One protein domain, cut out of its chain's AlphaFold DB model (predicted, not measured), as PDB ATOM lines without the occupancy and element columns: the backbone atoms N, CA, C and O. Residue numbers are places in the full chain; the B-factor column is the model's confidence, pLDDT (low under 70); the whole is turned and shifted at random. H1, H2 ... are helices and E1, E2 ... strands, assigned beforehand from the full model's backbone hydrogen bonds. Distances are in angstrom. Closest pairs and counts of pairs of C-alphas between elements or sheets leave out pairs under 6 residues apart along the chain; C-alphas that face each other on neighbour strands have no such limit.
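AT A GLANCE: This is residues 298 to 392 and 402 to 408 of the 426 residues of an uncharacterized protein of Verrucomicrobia bacterium (UniProt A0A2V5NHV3). Four helices, H2 to H5, make a packed body with H3 in its middle, and H1 reaches away from H2 as an arm that makes much of the length. The short strand E1 lies near the far end of that arm, after a cut. The 102 printed residues hold five named helices and one named strand in the order H1, H2, H3, H4, H5, E1, and the class is mostly helix. The whole is only just compact, close to loose, with a radius of gyration of the C-alphas of 15.2 A and spans of 46 by 31 by 21 A.

HOW THE PARTS SIT: H1, residues 299 to 313, touches H2, residues 323 to 336, with residues 299 to 303 alone; the closest C-alphas, of Pro 299 and Leu 329, are 5.8 A apart. This helical hairpin has a tilt of 36 degrees, only just steep, opposite ways. H2 touches the hub H3, residues 340 to 353, in a hairpin at a shallow tilt of 18 degrees, opposite ways, closest at the C-alphas of Ala 331 and Ala 343, 4.3 A. H3 and H4, residues 360 to 373, form another hairpin at a shallow tilt of 21 degrees; the closest C-alphas, of Leu 351 and Ala 360, are 6.2 A apart. H5, residues 375 to 387, touches H3 at a steep tilt of 46 degrees, the same way, with the C-alphas of Val 341 and Gly 381 closest at 4.4 A. H4 and H5 touch at a steep tilt of 53 degrees, with the C-alphas of Lys 371 and Tyr 378 closest at 5.4 A. E1, residues 404 to 407, pairs with no named strand; its closest C-alpha to H1 is that of Ser 404, 6.9 A from that of Ala 311. In H1, H2, H3, H4 and H5 every O i to N i+4 pair is within hydrogen-bond range.

IN THESE COORDINATES: H1 begins at C-alpha 299 (7.367, -29.945, 24.157) and is 20.9 A long. H2, H3, H4 and H5 measure 20.1, 19.8, 20.0 and 18.4 A from first to last C-alpha. E1, 9.3 A long, ends at C-alpha 407 (22.867, -33.472, 15.447).

THE WHOLE: The C-alphas farthest apart, of Tyr 316 and Ala 376, are 46.1 A apart. Residues 393 to 401 are not printed, and C-alphas 392 and 402 are 27.2 A apart across the cut. Of the links printed whole, none is long. The mean pLDDT of the printed part is 83.4; residues 313 to 321, 388 to 392, 402 to 405 and 408 are under 70.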
ATOM      1  N   ASP A 298       6.842 -25.361  23.909       87.94
ATOM      2  CA  ASP A 298       7.135 -26.332  22.850       87.94
ATOM      3  C   ASP A 298       7.703 -27.621  23.471       87.94
ATOM      4  O   ASP A 298       8.865 -27.649  23.891       87.94
ATOM      5  N   PRO A 299       6.925 -28.717  23.516       87.75
ATOM      6  CA  PRO A 299       7.367 -29.945  24.157       87.75
ATOM      7  C   PRO A 299       8.512 -30.641  23.421       87.75
ATOM      8  O   PRO A 299       9.301 -31.331  24.065       87.75
ATOM      9  N   ARG A 300       8.658 -30.442  22.103       89.94
ATOM     10  CA  ARG A 300       9.780 -31.007  21.339       89.94
ATOM     11  C   ARG A 300      11.072 -30.267  21.665       89.94
ATOM     12  O   ARG A 300      12.120 -30.895  21.808       89.94
ATOM     13  N   LEU A 301      11.010 -28.946  21.833       92.38
ATOM     14  CA  LEU A 301      12.158 -28.175  22.305       92.38
ATOM     15  C   LEU A 301      12.518 -28.524  23.756       92.38
ATOM     16  O   LEU A 301      13.696 -28.739  24.029       92.38
ATOM     17  N   ILE A 302      11.536 -28.659  24.657       91.38
ATOM     18  CA  ILE A 302      11.771 -29.092  26.049       91.38
ATOM     19  C   ILE A 302      12.491 -30.447  26.080       91.38
ATOM     20  O   ILE A 302      13.486 -30.589  26.791       91.38
ATOM     21  N   LEU A 303      12.035 -31.416  25.275       88.69
ATOM     22  CA  LEU A 303      12.670 -32.728  25.149       88.69
ATOM     23  C   LEU A 303      14.132 -32.614  24.703       88.69
ATOM     24  O   LEU A 303      15.013 -33.129  25.386       88.69
ATOM     25  N   ARG A 304      14.409 -31.892  23.612       89.50
ATOM     26  CA  ARG A 304      15.785 -31.726  23.112       89.50
ATOM     27  C   ARG A 304      16.691 -31.063  24.148       89.50
ATOM     28  O   ARG A 304      17.806 -31.520  24.367       89.50
ATOM     29  N   VAL A 305      16.236 -30.009  24.831       91.19
ATOM     30  CA  VAL A 305      17.057 -29.367  25.873       91.19
ATOM     31  C   VAL A 305      17.296 -30.315  27.054       91.19
ATOM     32  O   VAL A 305      18.391 -30.333  27.616       91.19
ATOM     33  N   TYR A 306      16.305 -31.129  27.418       86.62
ATOM     34  CA  TYR A 306      16.451 -32.148  28.456       86.62
ATOM     35  C   TYR A 306      17.467 -33.235  28.064       86.62
ATOM     36  O   TYR A 306      18.353 -33.555  28.856       86.62
ATOM     37  N   GLU A 307      17.401 -33.750  26.835       84.19
ATOM     38  CA  GLU A 307      18.370 -34.710  26.285       84.19
ATOM     39  C   GLU A 307      19.787 -34.134  26.271       84.19
ATOM     40  O   GLU A 307      20.725 -34.787  26.729       84.19
ATOM     41  N   LEU A 308      19.932 -32.881  25.832       87.00
ATOM     42  CA  LEU A 308      21.199 -32.155  25.850       87.00
ATOM     43  C   LEU A 308      21.768 -32.047  27.272       87.00
ATOM     44  O   LEU A 308      22.932 -32.377  27.500       87.00
ATOM     45  N   ARG A 309      20.942 -31.633  28.242       84.94
ATOM     46  CA  ARG A 309      21.335 -31.530  29.656       84.94
ATOM     47  C   ARG A 309      21.802 -32.877  30.212       84.94
ATOM     48  O   ARG A 309      22.791 -32.918  30.943       84.94
ATOM     49  N   ASN A 310      21.110 -33.964  29.887       78.38
ATOM     50  CA  ASN A 310      21.472 -35.300  30.364       78.38
ATOM     51  C   ASN A 310      22.760 -35.814  29.718       78.38
ATOM     52  O   ASN A 310      23.592 -36.396  30.412       78.38
ATOM     53  N   ALA A 311      22.950 -35.561  28.421       77.44
ATOM     54  CA  ALA A 311      24.155 -35.963  27.708       77.44
ATOM     55  C   ALA A 311      25.412 -35.266  28.261       77.44
ATOM     56  O   ALA A 311      26.457 -35.898  28.366       77.44
ATOM     57  N   ILE A 312      25.301 -33.999  28.683       76.31
ATOM     58  CA  ILE A 312      26.399 -33.250  29.323       76.31
ATOM     59  C   ILE A 312      26.699 -33.779  30.730       76.31
ATOM     60  O   ILE A 312      27.859 -33.953  31.093       76.31
ATOM     61  N   ASN A 313      25.663 -34.041  31.532       69.69
ATOM     62  CA  ASN A 313      25.837 -34.448  32.929       69.69
ATOM     63  C   ASN A 313      26.224 -35.924  33.100       69.69
ATOM     64  O   ASN A 313      26.563 -36.329  34.211       69.69
ATOM     65  N   ALA A 314      26.174 -36.714  32.020       60.34
ATOM     66  CA  ALA A 314      26.649 -38.094  31.931       60.34
ATOM     67  C   ALA A 314      26.290 -38.980  33.139       60.34
ATOM     68  O   ALA A 314      27.054 -39.851  33.564       60.34
ATOM     69  N   THR A 315      25.111 -38.765  33.717       50.19
ATOM     70  CA  THR A 315      24.602 -39.615  34.783       50.19
ATOM     71  C   THR A 315      24.308 -40.991  34.195       50.19
ATOM     72  O   THR A 315      23.436 -41.122  33.344       50.19
ATOM     73  N   TYR A 316      25.001 -42.028  34.685       41.41
ATOM     74  CA  TYR A 316      24.795 -43.452  34.352       41.41
ATOM     75  C   TYR A 316      23.356 -43.956  34.560       41.41
ATOM     76  O   TYR A 316      23.024 -45.088  34.204       41.41
ATOM     77  N   GLN A 317      22.497 -43.146  35.171       41.88
ATOM     78  CA  GLN A 317      21.088 -43.451  35.303       41.88
ATOM     79  C   GLN A 317      20.409 -43.190  33.963       41.88
ATOM     80  O   GLN A 317      20.417 -42.062  33.479       41.88
ATOM     81  N   SER A 318      19.807 -44.235  33.384       45.44
ATOM     82  CA  SER A 318      18.828 -44.089  32.308       45.44
ATOM     83  C   SER A 318      17.890 -42.942  32.681       45.44
ATOM     84  O   SER A 318      17.128 -43.074  33.644       45.44
ATOM     85  N   ALA A 319      17.989 -41.812  31.985       51.91
ATOM     86  CA  ALA A 319      17.077 -40.704  32.197       51.91
ATOM     87  C   ALA A 319      15.702 -41.178  31.725       51.91
ATOM     88  O   ALA A 319      15.387 -41.131  30.539       51.91
ATOM     89  N   GLN A 320      14.917 -41.740  32.646       59.50
ATOM     90  CA  GLN A 320      13.515 -42.013  32.381       59.50
ATOM     91  C   GLN A 320      12.875 -40.667  32.088       59.50
ATOM     92  O   GLN A 320      13.033 -39.722  32.871       59.50
ATOM     93  N   LEU A 321      12.198 -40.566  30.945       67.25
ATOM     94  CA  LEU A 321      11.470 -39.351  30.635       67.25
ATOM     95  C   LEU A 321      10.480 -39.078  31.770       67.25
ATOM     96  O   LEU A 321       9.865 -39.998  32.315       67.25
ATOM     97  N   SER A 322      10.348 -37.810  32.158       78.25
ATOM     98  CA  SER A 322       9.341 -37.437  33.143       78.25
ATOM     99  C   SER A 322       7.961 -37.860  32.615       78.25
ATOM    100  O   SER A 322       7.599 -37.429  31.517       78.25
ATOM    101  N   PRO A 323       7.151 -38.619  33.382       80.88
ATOM    102  CA  PRO A 323       5.816 -39.030  32.940       80.88
ATOM    103  C   PRO A 323       4.915 -37.853  32.527       80.88
ATOM    104  O   PRO A 323       4.015 -38.011  31.701       80.88
ATOM    105  N   GLY A 324       5.148 -36.664  33.097       83.81
ATOM    106  CA  GLY A 324       4.466 -35.432  32.705       83.81
ATOM    107  C   GLY A 324       4.874 -34.930  31.315       83.81
ATOM    108  O   GLY A 324       4.008 -34.514  30.547       83.81
ATOM    109  N   LEU A 325       6.162 -35.018  30.961       86.94
ATOM    110  CA  LEU A 325       6.663 -34.664  29.627       86.94
ATOM    111  C   LEU A 325       6.182 -35.664  28.564       86.94
ATOM    112  O   LEU A 325       5.770 -35.239  27.487       86.94
ATOM    113  N   ASP A 326       6.146 -36.960  28.883       87.38
ATOM    114  CA  ASP A 326       5.573 -37.985  27.996       87.38
ATOM    115  C   ASP A 326       4.109 -37.682  27.655       87.38
ATOM    116  O   ASP A 326       3.706 -37.680  26.488       87.38
ATOM    117  N   ALA A 327       3.302 -37.373  28.676       88.19
ATOM    118  CA  ALA A 327       1.900 -37.008  28.487       88.19
ATOM    119  C   ALA A 327       1.747 -35.722  27.658       88.19
ATOM    120  O   ALA A 327       0.846 -35.629  26.824       88.19
ATOM    121  N   LEU A 328       2.640 -34.748  27.844       92.69
ATOM    122  CA  LEU A 328       2.639 -33.502  27.085       92.69
ATOM    123  C   LEU A 328       2.986 -33.714  25.602       92.69
ATOM    124  O   LEU A 328       2.316 -33.157  24.730       92.69
ATOM    125  N   LEU A 329       4.000 -34.532  25.305       91.44
ATOM    126  CA  LEU A 329       4.367 -34.904  23.935       91.44
ATOM    127  C   LEU A 329       3.221 -35.646  23.240       91.44
ATOM    128  O   LEU A 329       2.884 -35.332  22.096       91.44
ATOM    129  N   ALA A 330       2.577 -36.581  23.944       90.44
ATOM    130  CA  ALA A 330       1.403 -37.284  23.439       90.44
ATOM    131  C   ALA A 330       0.255 -36.315  23.120       90.44
ATOM    132  O   ALA A 330      -0.322 -36.396  22.035       90.44
ATOM    133  N   ALA A 331      -0.030 -35.367  24.021       92.06
ATOM    134  CA  ALA A 331      -1.065 -34.358  23.824       92.06
ATOM    135  C   ALA A 331      -0.814 -33.526  22.566       92.06
ATOM    136  O   ALA A 331      -1.716 -33.352  21.746       92.06
ATOM    137  N   ARG A 332       0.429 -33.069  22.379       93.06
ATOM    138  CA  ARG A 332       0.784 -32.247  21.226       93.06
ATOM    139  C   ARG A 332       0.691 -33.014  19.910       93.06
ATOM    140  O   ARG A 332       0.136 -32.494  18.951       93.06
ATOM    141  N   ASN A 333       1.165 -34.258  19.872       89.12
ATOM    142  CA  ASN A 333       1.060 -35.095  18.674       89.12
ATOM    143  C   ASN A 333      -0.402 -35.411  18.312       89.12
ATOM    144  O   ASN A 333      -0.749 -35.451  17.134       89.12
ATOM    145  N   GLN A 334      -1.268 -35.620  19.308       93.50
ATOM    146  CA  GLN A 334      -2.703 -35.836  19.090       93.50
ATOM    147  C   GLN A 334      -3.390 -34.573  18.570       93.50
ATOM    148  O   GLN A 334      -4.213 -34.653  17.662       93.50
ATOM    149  N   GLU A 335      -3.029 -33.412  19.115       94.19
ATOM    150  CA  GLU A 335      -3.540 -32.123  18.660       94.19
ATOM    151  C   GLU A 335      -3.109 -31.814  17.218       94.19
ATOM    152  O   GLU A 335      -3.956 -31.476  16.394       94.19
ATOM    153  N   ASP A 336      -1.826 -32.005  16.888       91.25
ATOM    154  CA  ASP A 336      -1.293 -31.846  15.526       91.25
ATOM    155  C   ASP A 336      -1.984 -32.809  14.531       91.25
ATOM    156  O   ASP A 336      -2.158 -32.481  13.357       91.25
ATOM    157  N   ALA A 337      -2.426 -33.982  15.000       89.06
ATOM    158  CA  ALA A 337      -3.183 -34.964  14.220       89.06
ATOM    159  C   ALA A 337      -4.700 -34.677  14.142       89.06
ATOM    160  O   ALA A 337      -5.445 -35.493  13.594       89.06
ATOM    161  N   GLY A 338      -5.182 -33.568  14.715       92.81
ATOM    162  CA  GLY A 338      -6.607 -33.212  14.761       92.81
ATOM    163  C   GLY A 338      -7.450 -34.078  15.707       92.81
ATOM    164  O   GLY A 338      -8.678 -34.046  15.662       92.81
ATOM    165  N   GLN A 339      -6.819 -34.870  16.575       95.19
ATOM    166  CA  GLN A 339      -7.491 -35.741  17.539       95.19
ATOM    167  C   GLN A 339      -7.689 -35.005  18.872       95.19
ATOM    168  O   GLN A 339      -7.000 -35.259  19.861       95.19
ATOM    169  N   PHE A 340      -8.652 -34.084  18.920       95.44
ATOM    170  CA  PHE A 340      -8.818 -33.176  20.064       95.44
ATOM    171  C   PHE A 340      -9.293 -33.856  21.360       95.44
ATOM    172  O   PHE A 340      -8.825 -33.496  22.437       95.44
ATOM    173  N   VAL A 341     -10.155 -34.879  21.282       94.06
ATOM    174  CA  VAL A 341     -10.612 -35.636  22.467       94.06
ATOM    175  C   VAL A 341      -9.436 -36.267  23.236       94.06
ATOM    176  O   VAL A 341      -9.293 -35.985  24.429       94.06
ATOM    177  N   PRO A 342      -8.570 -37.099  22.616       91.12
ATOM    178  CA  PRO A 342      -7.417 -37.650  23.321       91.12
ATOM    179  C   PRO A 342      -6.376 -36.580  23.676       91.12
ATOM    180  O   PRO A 342      -5.787 -36.683  24.751       91.12
ATOM    181  N   ALA A 343      -6.209 -35.524  22.866       93.44
ATOM    182  CA  ALA A 343      -5.298 -34.422  23.190       93.44
ATOM    183  C   ALA A 343      -5.661 -33.749  24.523       93.44
ATOM    184  O   ALA A 343      -4.792 -33.547  25.371       93.44
ATOM    185  N   VAL A 344      -6.950 -33.471  24.756       96.38
ATOM    186  CA  VAL A 344      -7.444 -32.892  26.019       96.38
ATOM    187  C   VAL A 344      -7.155 -33.814  27.203       96.38
ATOM    188  O   VAL A 344      -6.660 -33.347  28.231       96.38
ATOM    189  N   ILE A 345      -7.388 -35.123  27.059       94.12
ATOM    190  CA  ILE A 345      -7.075 -36.116  28.103       94.12
ATOM    191  C   ILE A 345      -5.577 -36.096  28.434       94.12
ATOM    192  O   ILE A 345      -5.201 -36.062  29.607       94.12
ATOM    193  N   SER A 346      -4.718 -36.094  27.416       93.38
ATOM    194  CA  SER A 346      -3.263 -36.102  27.585       93.38
ATOM    195  C   SER A 346      -2.744 -34.795  28.201       93.38
ATOM    196  O   SER A 346      -1.900 -34.844  29.096       93.38
ATOM    197  N   TYR A 347      -3.292 -33.634  27.821       95.44
ATOM    198  CA  TYR A 347      -2.964 -32.346  28.445       95.44
ATOM    199  C   TYR A 347      -3.353 -32.305  29.928       95.44
ATOM    200  O   TYR A 347      -2.549 -31.900  30.768       95.44
ATOM    201  N   GLN A 348      -4.551 -32.780  30.275       94.69
ATOM    202  CA  GLN A 348      -4.985 -32.886  31.673       94.69
ATOM    203  C   GLN A 348      -4.118 -33.870  32.468       94.69
ATOM    204  O   GLN A 348      -3.750 -33.604  33.613       94.69
ATOM    205  N   LYS A 349      -3.720 -34.985  31.846       91.56
ATOM    206  CA  LYS A 349      -2.785 -35.945  32.440       91.56
ATOM    207  C   LYS A 349      -1.413 -35.318  32.699       91.56
ATOM    208  O   LYS A 349      -0.875 -35.528  33.783       91.56
ATOM    209  N   ALA A 350      -0.885 -34.524  31.767       90.00
ATOM    210  CA  ALA A 350       0.365 -33.786  31.952       90.00
ATOM    211  C   ALA A 350       0.272 -32.802  33.130       90.00
ATOM    212  O   ALA A 350       1.146 -32.810  33.993       90.00
ATOM    213  N   LEU A 351      -0.820 -32.030  33.233       91.25
ATOM    214  CA  LEU A 351      -1.061 -31.123  34.366       91.25
ATOM    215  C   LEU A 351      -1.160 -31.861  35.707       91.25
ATOM    216  O   LEU A 351      -0.614 -31.392  36.702       91.25
ATOM    217  N   ARG A 352      -1.835 -33.017  35.741       89.81
ATOM    218  CA  ARG A 352      -1.971 -33.834  36.955       89.81
ATOM    219  C   ARG A 352      -0.640 -34.420  37.412       89.81
ATOM    220  O   ARG A 352      -0.386 -34.470  38.610       89.81
ATOM    221  N   LEU A 353       0.160 -34.927  36.475       84.50
ATOM    222  CA  LEU A 353       1.466 -35.516  36.776       84.50
ATOM    223  C   LEU A 353       2.485 -34.440  37.169       84.50
ATOM    224  O   LEU A 353       3.311 -34.682  38.046       84.50
ATOM    225  N   GLY A 354       2.391 -33.253  36.563       83.44
ATOM    226  CA  GLY A 354       3.260 -32.119  36.850       83.44
ATOM    227  C   GLY A 354       4.737 -32.412  36.575       83.44
ATOM    228  O   GLY A 354       5.091 -33.308  35.807       83.44
ATOM    229  N   GLY A 355       5.606 -31.629  37.213       82.44
ATOM    230  CA  GLY A 355       7.059 -31.732  37.095       82.44
ATOM    231  C   GLY A 355       7.697 -30.485  36.484       82.44
ATOM    232  O   GLY A 355       7.027 -29.666  35.860       82.44
ATOM    233  N   GLU A 356       9.013 -30.353  36.655       83.75
ATOM    234  CA  GLU A 356       9.786 -29.183  36.198       83.75
ATOM    235  C   GLU A 356       9.741 -28.979  34.674       83.75
ATOM    236  O   GLU A 356       9.928 -27.867  34.192       83.75
ATOM    237  N   LEU A 357       9.459 -30.044  33.915       87.31
ATOM    238  CA  LEU A 357       9.384 -30.033  32.452       87.31
ATOM    239  C   LEU A 357       7.962 -29.778  31.917       87.31
ATOM    240  O   LEU A 357       7.748 -29.844  30.708       87.31
ATOM    241  N   VAL A 358       6.978 -29.525  32.791       90.94
ATOM    242  CA  VAL A 358       5.568 -29.347  32.414       90.94
ATOM    243  C   VAL A 358       5.177 -27.861  32.477       90.94
ATOM    244  O   VAL A 358       4.951 -27.322  33.563       90.94
ATOM    245  N   PRO A 359       5.032 -27.169  31.328       92.19
ATOM    246  CA  PRO A 359       4.697 -25.750  31.278       92.19
ATOM    247  C   PRO A 359       3.185 -25.539  31.462       92.19
ATOM    248  O   PRO A 359       2.436 -25.343  30.504       92.19
ATOM    249  N   ALA A 360       2.719 -25.555  32.714       91.50
ATOM    250  CA  ALA A 360       1.290 -25.508  33.051       91.50
ATOM    251  C   ALA A 360       0.521 -24.340  32.399       91.50
ATOM    252  O   ALA A 360      -0.597 -24.527  31.921       91.50
ATOM    253  N   LYS A 361       1.130 -23.146  32.322       91.94
ATOM    254  CA  LYS A 361       0.518 -21.969  31.677       91.94
ATOM    255  C   LYS A 361       0.285 -22.179  30.177       91.94
ATOM    256  O   LYS A 361      -0.786 -21.841  29.679       91.94
ATOM    257  N   ALA A 362       1.259 -22.753  29.471       92.38
ATOM    258  CA  ALA A 362       1.138 -23.026  28.042       92.38
ATOM    259  C   ALA A 362       0.085 -24.109  27.770       92.38
ATOM    260  O   ALA A 362      -0.719 -23.969  26.851       92.38
ATOM    261  N   ILE A 363       0.035 -25.147  28.612       94.62
ATOM    262  CA  ILE A 363      -0.994 -26.192  28.525       94.62
ATOM    263  C   ILE A 363      -2.394 -25.600  28.721       94.62
ATOM    264  O   ILE A 363      -3.290 -25.903  27.938       94.62
ATOM    265  N   GLY A 364      -2.575 -24.724  29.715       93.75
ATOM    266  CA  GLY A 364      -3.840 -24.017  29.932       93.75
ATOM    267  C   GLY A 364      -4.290 -23.242  28.692       93.75
ATOM    268  O   GLY A 364      -5.405 -23.437  28.219       93.75
ATOM    269  N   ALA A 365      -3.387 -22.465  28.086       94.88
ATOM    270  CA  ALA A 365      -3.687 -21.718  26.864       94.88
ATOM    271  C   ALA A 365      -4.065 -22.624  25.672       94.88
ATOM    272  O   ALA A 365      -4.936 -22.265  24.879       94.88
ATOM    273  N   ARG A 366      -3.446 -23.808  25.533       94.56
ATOM    274  CA  ARG A 366      -3.845 -24.796  24.510       94.56
ATOM    275  C   ARG A 366      -5.225 -25.378  24.789       94.56
ATOM    276  O   ARG A 366      -6.036 -25.454  23.872       94.56
ATOM    277  N   LEU A 367      -5.515 -25.745  26.034       96.50
ATOM    278  CA  LEU A 367      -6.831 -26.249  26.429       96.50
ATOM    279  C   LEU A 367      -7.936 -25.215  26.183       96.50
ATOM    280  O   LEU A 367      -8.980 -25.578  25.646       96.50
ATOM    281  N   ASP A 368      -7.692 -23.940  26.487       97.31
ATOM    282  CA  ASP A 368      -8.625 -22.848  26.192       97.31
ATOM    283  C   ASP A 368      -8.834 -22.671  24.681       97.31
ATOM    284  O   ASP A 368      -9.967 -22.503  24.222       97.31
ATOM    285  N   ALA A 369      -7.767 -22.778  23.882       96.69
ATOM    286  CA  ALA A 369      -7.861 -22.730  22.425       96.69
ATOM    287  C   ALA A 369      -8.665 -23.911  21.852       96.69
ATOM    288  O   ALA A 369      -9.498 -23.711  20.963       96.69
ATOM    289  N   ILE A 370      -8.470 -25.130  22.370       96.19
ATOM    290  CA  ILE A 370      -9.270 -26.305  21.994       96.19
ATOM    291  C   ILE A 370     -10.725 -26.099  22.420       96.19
ATOM    292  O   ILE A 370     -11.619 -26.325  21.619       96.19
ATOM    293  N   LYS A 371     -10.985 -25.603  23.633       97.25
ATOM    294  CA  LYS A 371     -12.346 -25.319  24.106       97.25
ATOM    295  C   LYS A 371     -13.071 -24.304  23.220       97.25
ATOM    296  O   LYS A 371     -14.262 -24.457  22.970       97.25
ATOM    297  N   ALA A 372     -12.365 -23.281  22.741       97.06
ATOM    298  CA  ALA A 372     -12.933 -22.261  21.866       97.06
ATOM    299  C   ALA A 372     -13.193 -22.771  20.436       97.06
ATOM    300  O   ALA A 372     -14.192 -22.393  19.830       97.06
ATOM    301  N   SER A 373     -12.307 -23.613  19.892       96.75
ATOM    302  CA  SER A 373     -12.378 -24.085  18.497       96.75
ATOM    303  C   SER A 373     -13.124 -25.413  18.310       96.75
ATOM    304  O   SER A 373     -13.740 -25.619  17.270       96.75
ATOM    305  N   HIS A 374     -13.095 -26.287  19.318       96.62
ATOM    306  CA  HIS A 374     -13.626 -27.657  19.323       96.62
ATOM    307  C   HIS A 374     -14.323 -27.962  20.671       96.62
ATOM    308  O   HIS A 374     -13.877 -28.814  21.448       96.62
ATOM    309  N   PRO A 375     -15.405 -27.230  21.014       96.81
ATOM    310  CA  PRO A 375     -16.032 -27.311  22.334       96.81
ATOM    311  C   PRO A 375     -16.620 -28.695  22.649       96.81
ATOM    312  O   PRO A 375     -16.565 -29.136  23.795       96.81
ATOM    313  N   ALA A 376     -17.164 -29.405  21.653       96.50
ATOM    314  CA  ALA A 376     -17.750 -30.729  21.860       96.50
ATOM    315  C   ALA A 376     -16.677 -31.774  22.206       96.50
ATOM    316  O   ALA A 376     -16.851 -32.581  23.123       96.50
ATOM    317  N   GLU A 377     -15.546 -31.730  21.505       96.00
ATOM    318  CA  GLU A 377     -14.387 -32.584  21.729       96.00
ATOM    319  C   GLU A 377     -13.727 -32.285  23.077       96.00
ATOM    320  O   GLU A 377     -13.323 -33.217  23.778       96.00
ATOM    321  N   TYR A 378     -13.672 -31.009  23.471       97.06
ATOM    322  CA  TYR A 378     -13.202 -30.597  24.791       97.06
ATOM    323  C   TYR A 378     -14.043 -31.211  25.916       97.06
ATOM    324  O   TYR A 378     -13.502 -31.887  26.794       97.06
ATOM    325  N   GLU A 379     -15.367 -31.037  25.876       95.88
ATOM    326  CA  GLU A 379     -16.273 -31.580  26.897       95.88
ATOM    327  C   GLU A 379     -16.235 -33.117  26.939       95.88
ATOM    328  O   GLU A 379     -16.192 -33.721  28.017       95.88
ATOM    329  N   ALA A 380     -16.177 -33.773  25.775       94.00
ATOM    330  CA  ALA A 380     -16.030 -35.225  25.690       94.00
ATOM    331  C   ALA A 380     -14.704 -35.710  26.304       94.00
ATOM    332  O   ALA A 380     -14.700 -36.670  27.081       94.00
ATOM    333  N   GLY A 381     -13.591 -35.032  26.004       92.44
ATOM    334  CA  GLY A 381     -12.276 -35.323  26.575       92.44
ATOM    335  C   GLY A 381     -12.253 -35.158  28.095       92.44
ATOM    336  O   GLY A 381     -11.809 -36.061  28.805       92.44
ATOM    337  N   MET A 382     -12.815 -34.061  28.612       94.69
ATOM    338  CA  MET A 382     -12.928 -33.810  30.054       94.69
ATOM    339  C   MET A 382     -13.773 -34.870  30.764       94.69
ATOM    340  O   MET A 382     -13.367 -35.392  31.804       94.69
ATOM    341  N   LYS A 383     -14.919 -35.250  30.186       93.31
ATOM    342  CA  LYS A 383     -15.775 -36.308  30.735       93.31
ATOM    343  C   LYS A 383     -15.038 -37.646  30.819       93.31
ATOM    344  O   LYS A 383     -15.142 -38.332  31.833       93.31
ATOM    345  N   LEU A 384     -14.292 -38.016  29.777       89.50
ATOM    346  CA  LEU A 384     -13.516 -39.259  29.747       89.50
ATOM    347  C   LEU A 384     -12.347 -39.245  30.735       89.50
ATOM    348  O   LEU A 384     -12.123 -40.245  31.416       89.50
ATOM    349  N   TYR A 385     -11.640 -38.120  30.847       86.38
ATOM    350  CA  TYR A 385     -10.555 -37.942  31.810       86.38
ATOM    351  C   TYR A 385     -11.039 -38.109  33.260       86.38
ATOM    352  O   TYR A 385     -10.400 -38.803  34.048       86.38
ATOM    353  N   LEU A 386     -12.198 -37.536  33.605       86.94
ATOM    354  CA  LEU A 386     -12.782 -37.640  34.948       86.94
ATOM    355  C   LEU A 386     -13.385 -39.025  35.248       86.94
ATOM    356  O   LEU A 386     -13.510 -39.399  36.412       86.94
ATOM    357  N   ALA A 387     -13.756 -39.794  34.218       79.44
ATOM    358  CA  ALA A 387     -14.426 -41.088  34.368       79.44
ATOM    359  C   ALA A 387     -13.484 -42.271  34.671       79.44
ATOM    360  O   ALA A 387     -13.968 -43.338  35.052       79.44
ATOM    361  N   LYS A 388     -12.160 -42.125  34.505       62.91
ATOM    362  CA  LYS A 388     -11.183 -43.198  34.757       62.91
ATOM    363  C   LYS A 388     -10.061 -42.746  35.701       62.91
ATOM    364  O   LYS A 388      -9.250 -41.903  35.316       62.91
ATOM    365  N   PRO A 389      -9.910 -43.357  36.889       51.56
ATOM    366  CA  PRO A 389      -8.634 -43.329  37.582       51.56
ATOM    367  C   PRO A 389      -7.686 -44.265  36.823       51.56
ATOM    368  O   PRO A 389      -7.805 -45.486  36.908       51.56
ATOM    369  N   ASP A 390      -6.785 -43.702  36.017       54.47
ATOM    370  CA  ASP A 390      -5.688 -44.475  35.426       54.47
ATOM    371  C   ASP A 390      -4.899 -45.152  36.566       54.47
ATOM    372  O   ASP A 390      -4.497 -44.453  37.506       54.47
ATOM    373  N   PRO A 391      -4.651 -46.476  36.518       46.41
ATOM    374  CA  PRO A 391      -3.686 -47.096  37.412       46.41
ATOM    375  C   PRO A 391      -2.319 -46.434  37.213       46.41
ATOM    376  O   PRO A 391      -1.992 -45.973  36.114       46.41
ATOM    377  N   ALA A 392      -1.533 -46.367  38.291       40.28
ATOM    378  CA  ALA A 392      -0.169 -45.854  38.246       40.28
ATOM    379  C   ALA A 392       0.586 -46.492  37.063       40.28
ATOM    380  O   ALA A 392       0.454 -47.704  36.855       40.28
ATOM    381  N   ALA A 402      22.789 -42.476  26.064       45.66
ATOM    382  CA  ALA A 402      23.202 -41.520  25.045       45.66
ATOM    383  C   ALA A 402      24.343 -40.653  25.582       45.66
ATOM    384  O   ALA A 402      24.142 -39.527  26.020       45.66
ATOM    385  N   TYR A 403      25.566 -41.186  25.514       50.47
ATOM    386  CA  TYR A 403      26.797 -40.382  25.604       50.47
ATOM    387  C   TYR A 403      27.104 -39.648  24.292       50.47
ATOM    388  O   TYR A 403      28.157 -39.028  24.139       50.47
ATOM    389  N   SER A 404      26.205 -39.751  23.313       50.75
ATOM    390  CA  SER A 404      26.345 -39.133  22.009       50.75
ATOM    391  C   SER A 404      25.054 -38.426  21.625       50.75
ATOM    392  O   SER A 404      23.963 -38.960  21.827       50.75
ATOM    393  N   LEU A 405      25.187 -37.210  21.102       65.88
ATOM    394  CA  LEU A 405      24.073 -36.455  20.542       65.88
ATOM    395  C   LEU A 405      24.133 -36.548  19.025       65.88
ATOM    396  O   LEU A 405      25.144 -36.185  18.418       65.88
ATOM    397  N   GLN A 406      23.039 -37.011  18.423       74.62
ATOM    398  CA  GLN A 406      22.865 -36.962  16.980       74.62
ATOM    399  C   GLN A 406      22.329 -35.585  16.590       74.62
ATOM    400  O   GLN A 406      21.203 -35.206  16.906       74.62
ATOM    401  N   VAL A 407      23.161 -34.826  15.898       71.12
ATOM    402  CA  VAL A 407      22.867 -33.472  15.447       71.12
ATOM    403  C   VAL A 407      22.298 -33.577  14.035       71.12
ATOM    404  O   VAL A 407      22.899 -34.240  13.189       71.12
ATOM    405  N   PRO A 408      21.143 -32.962  13.746       63.81
ATOM    406  CA  PRO A 408      20.547 -33.016  12.419       63.81
ATOM    407  C   PRO A 408      21.356 -32.206  11.390       63.81
ATOM    408  O   PRO A 408      22.103 -31.291  11.739       63.81
TER     409      PRO A 408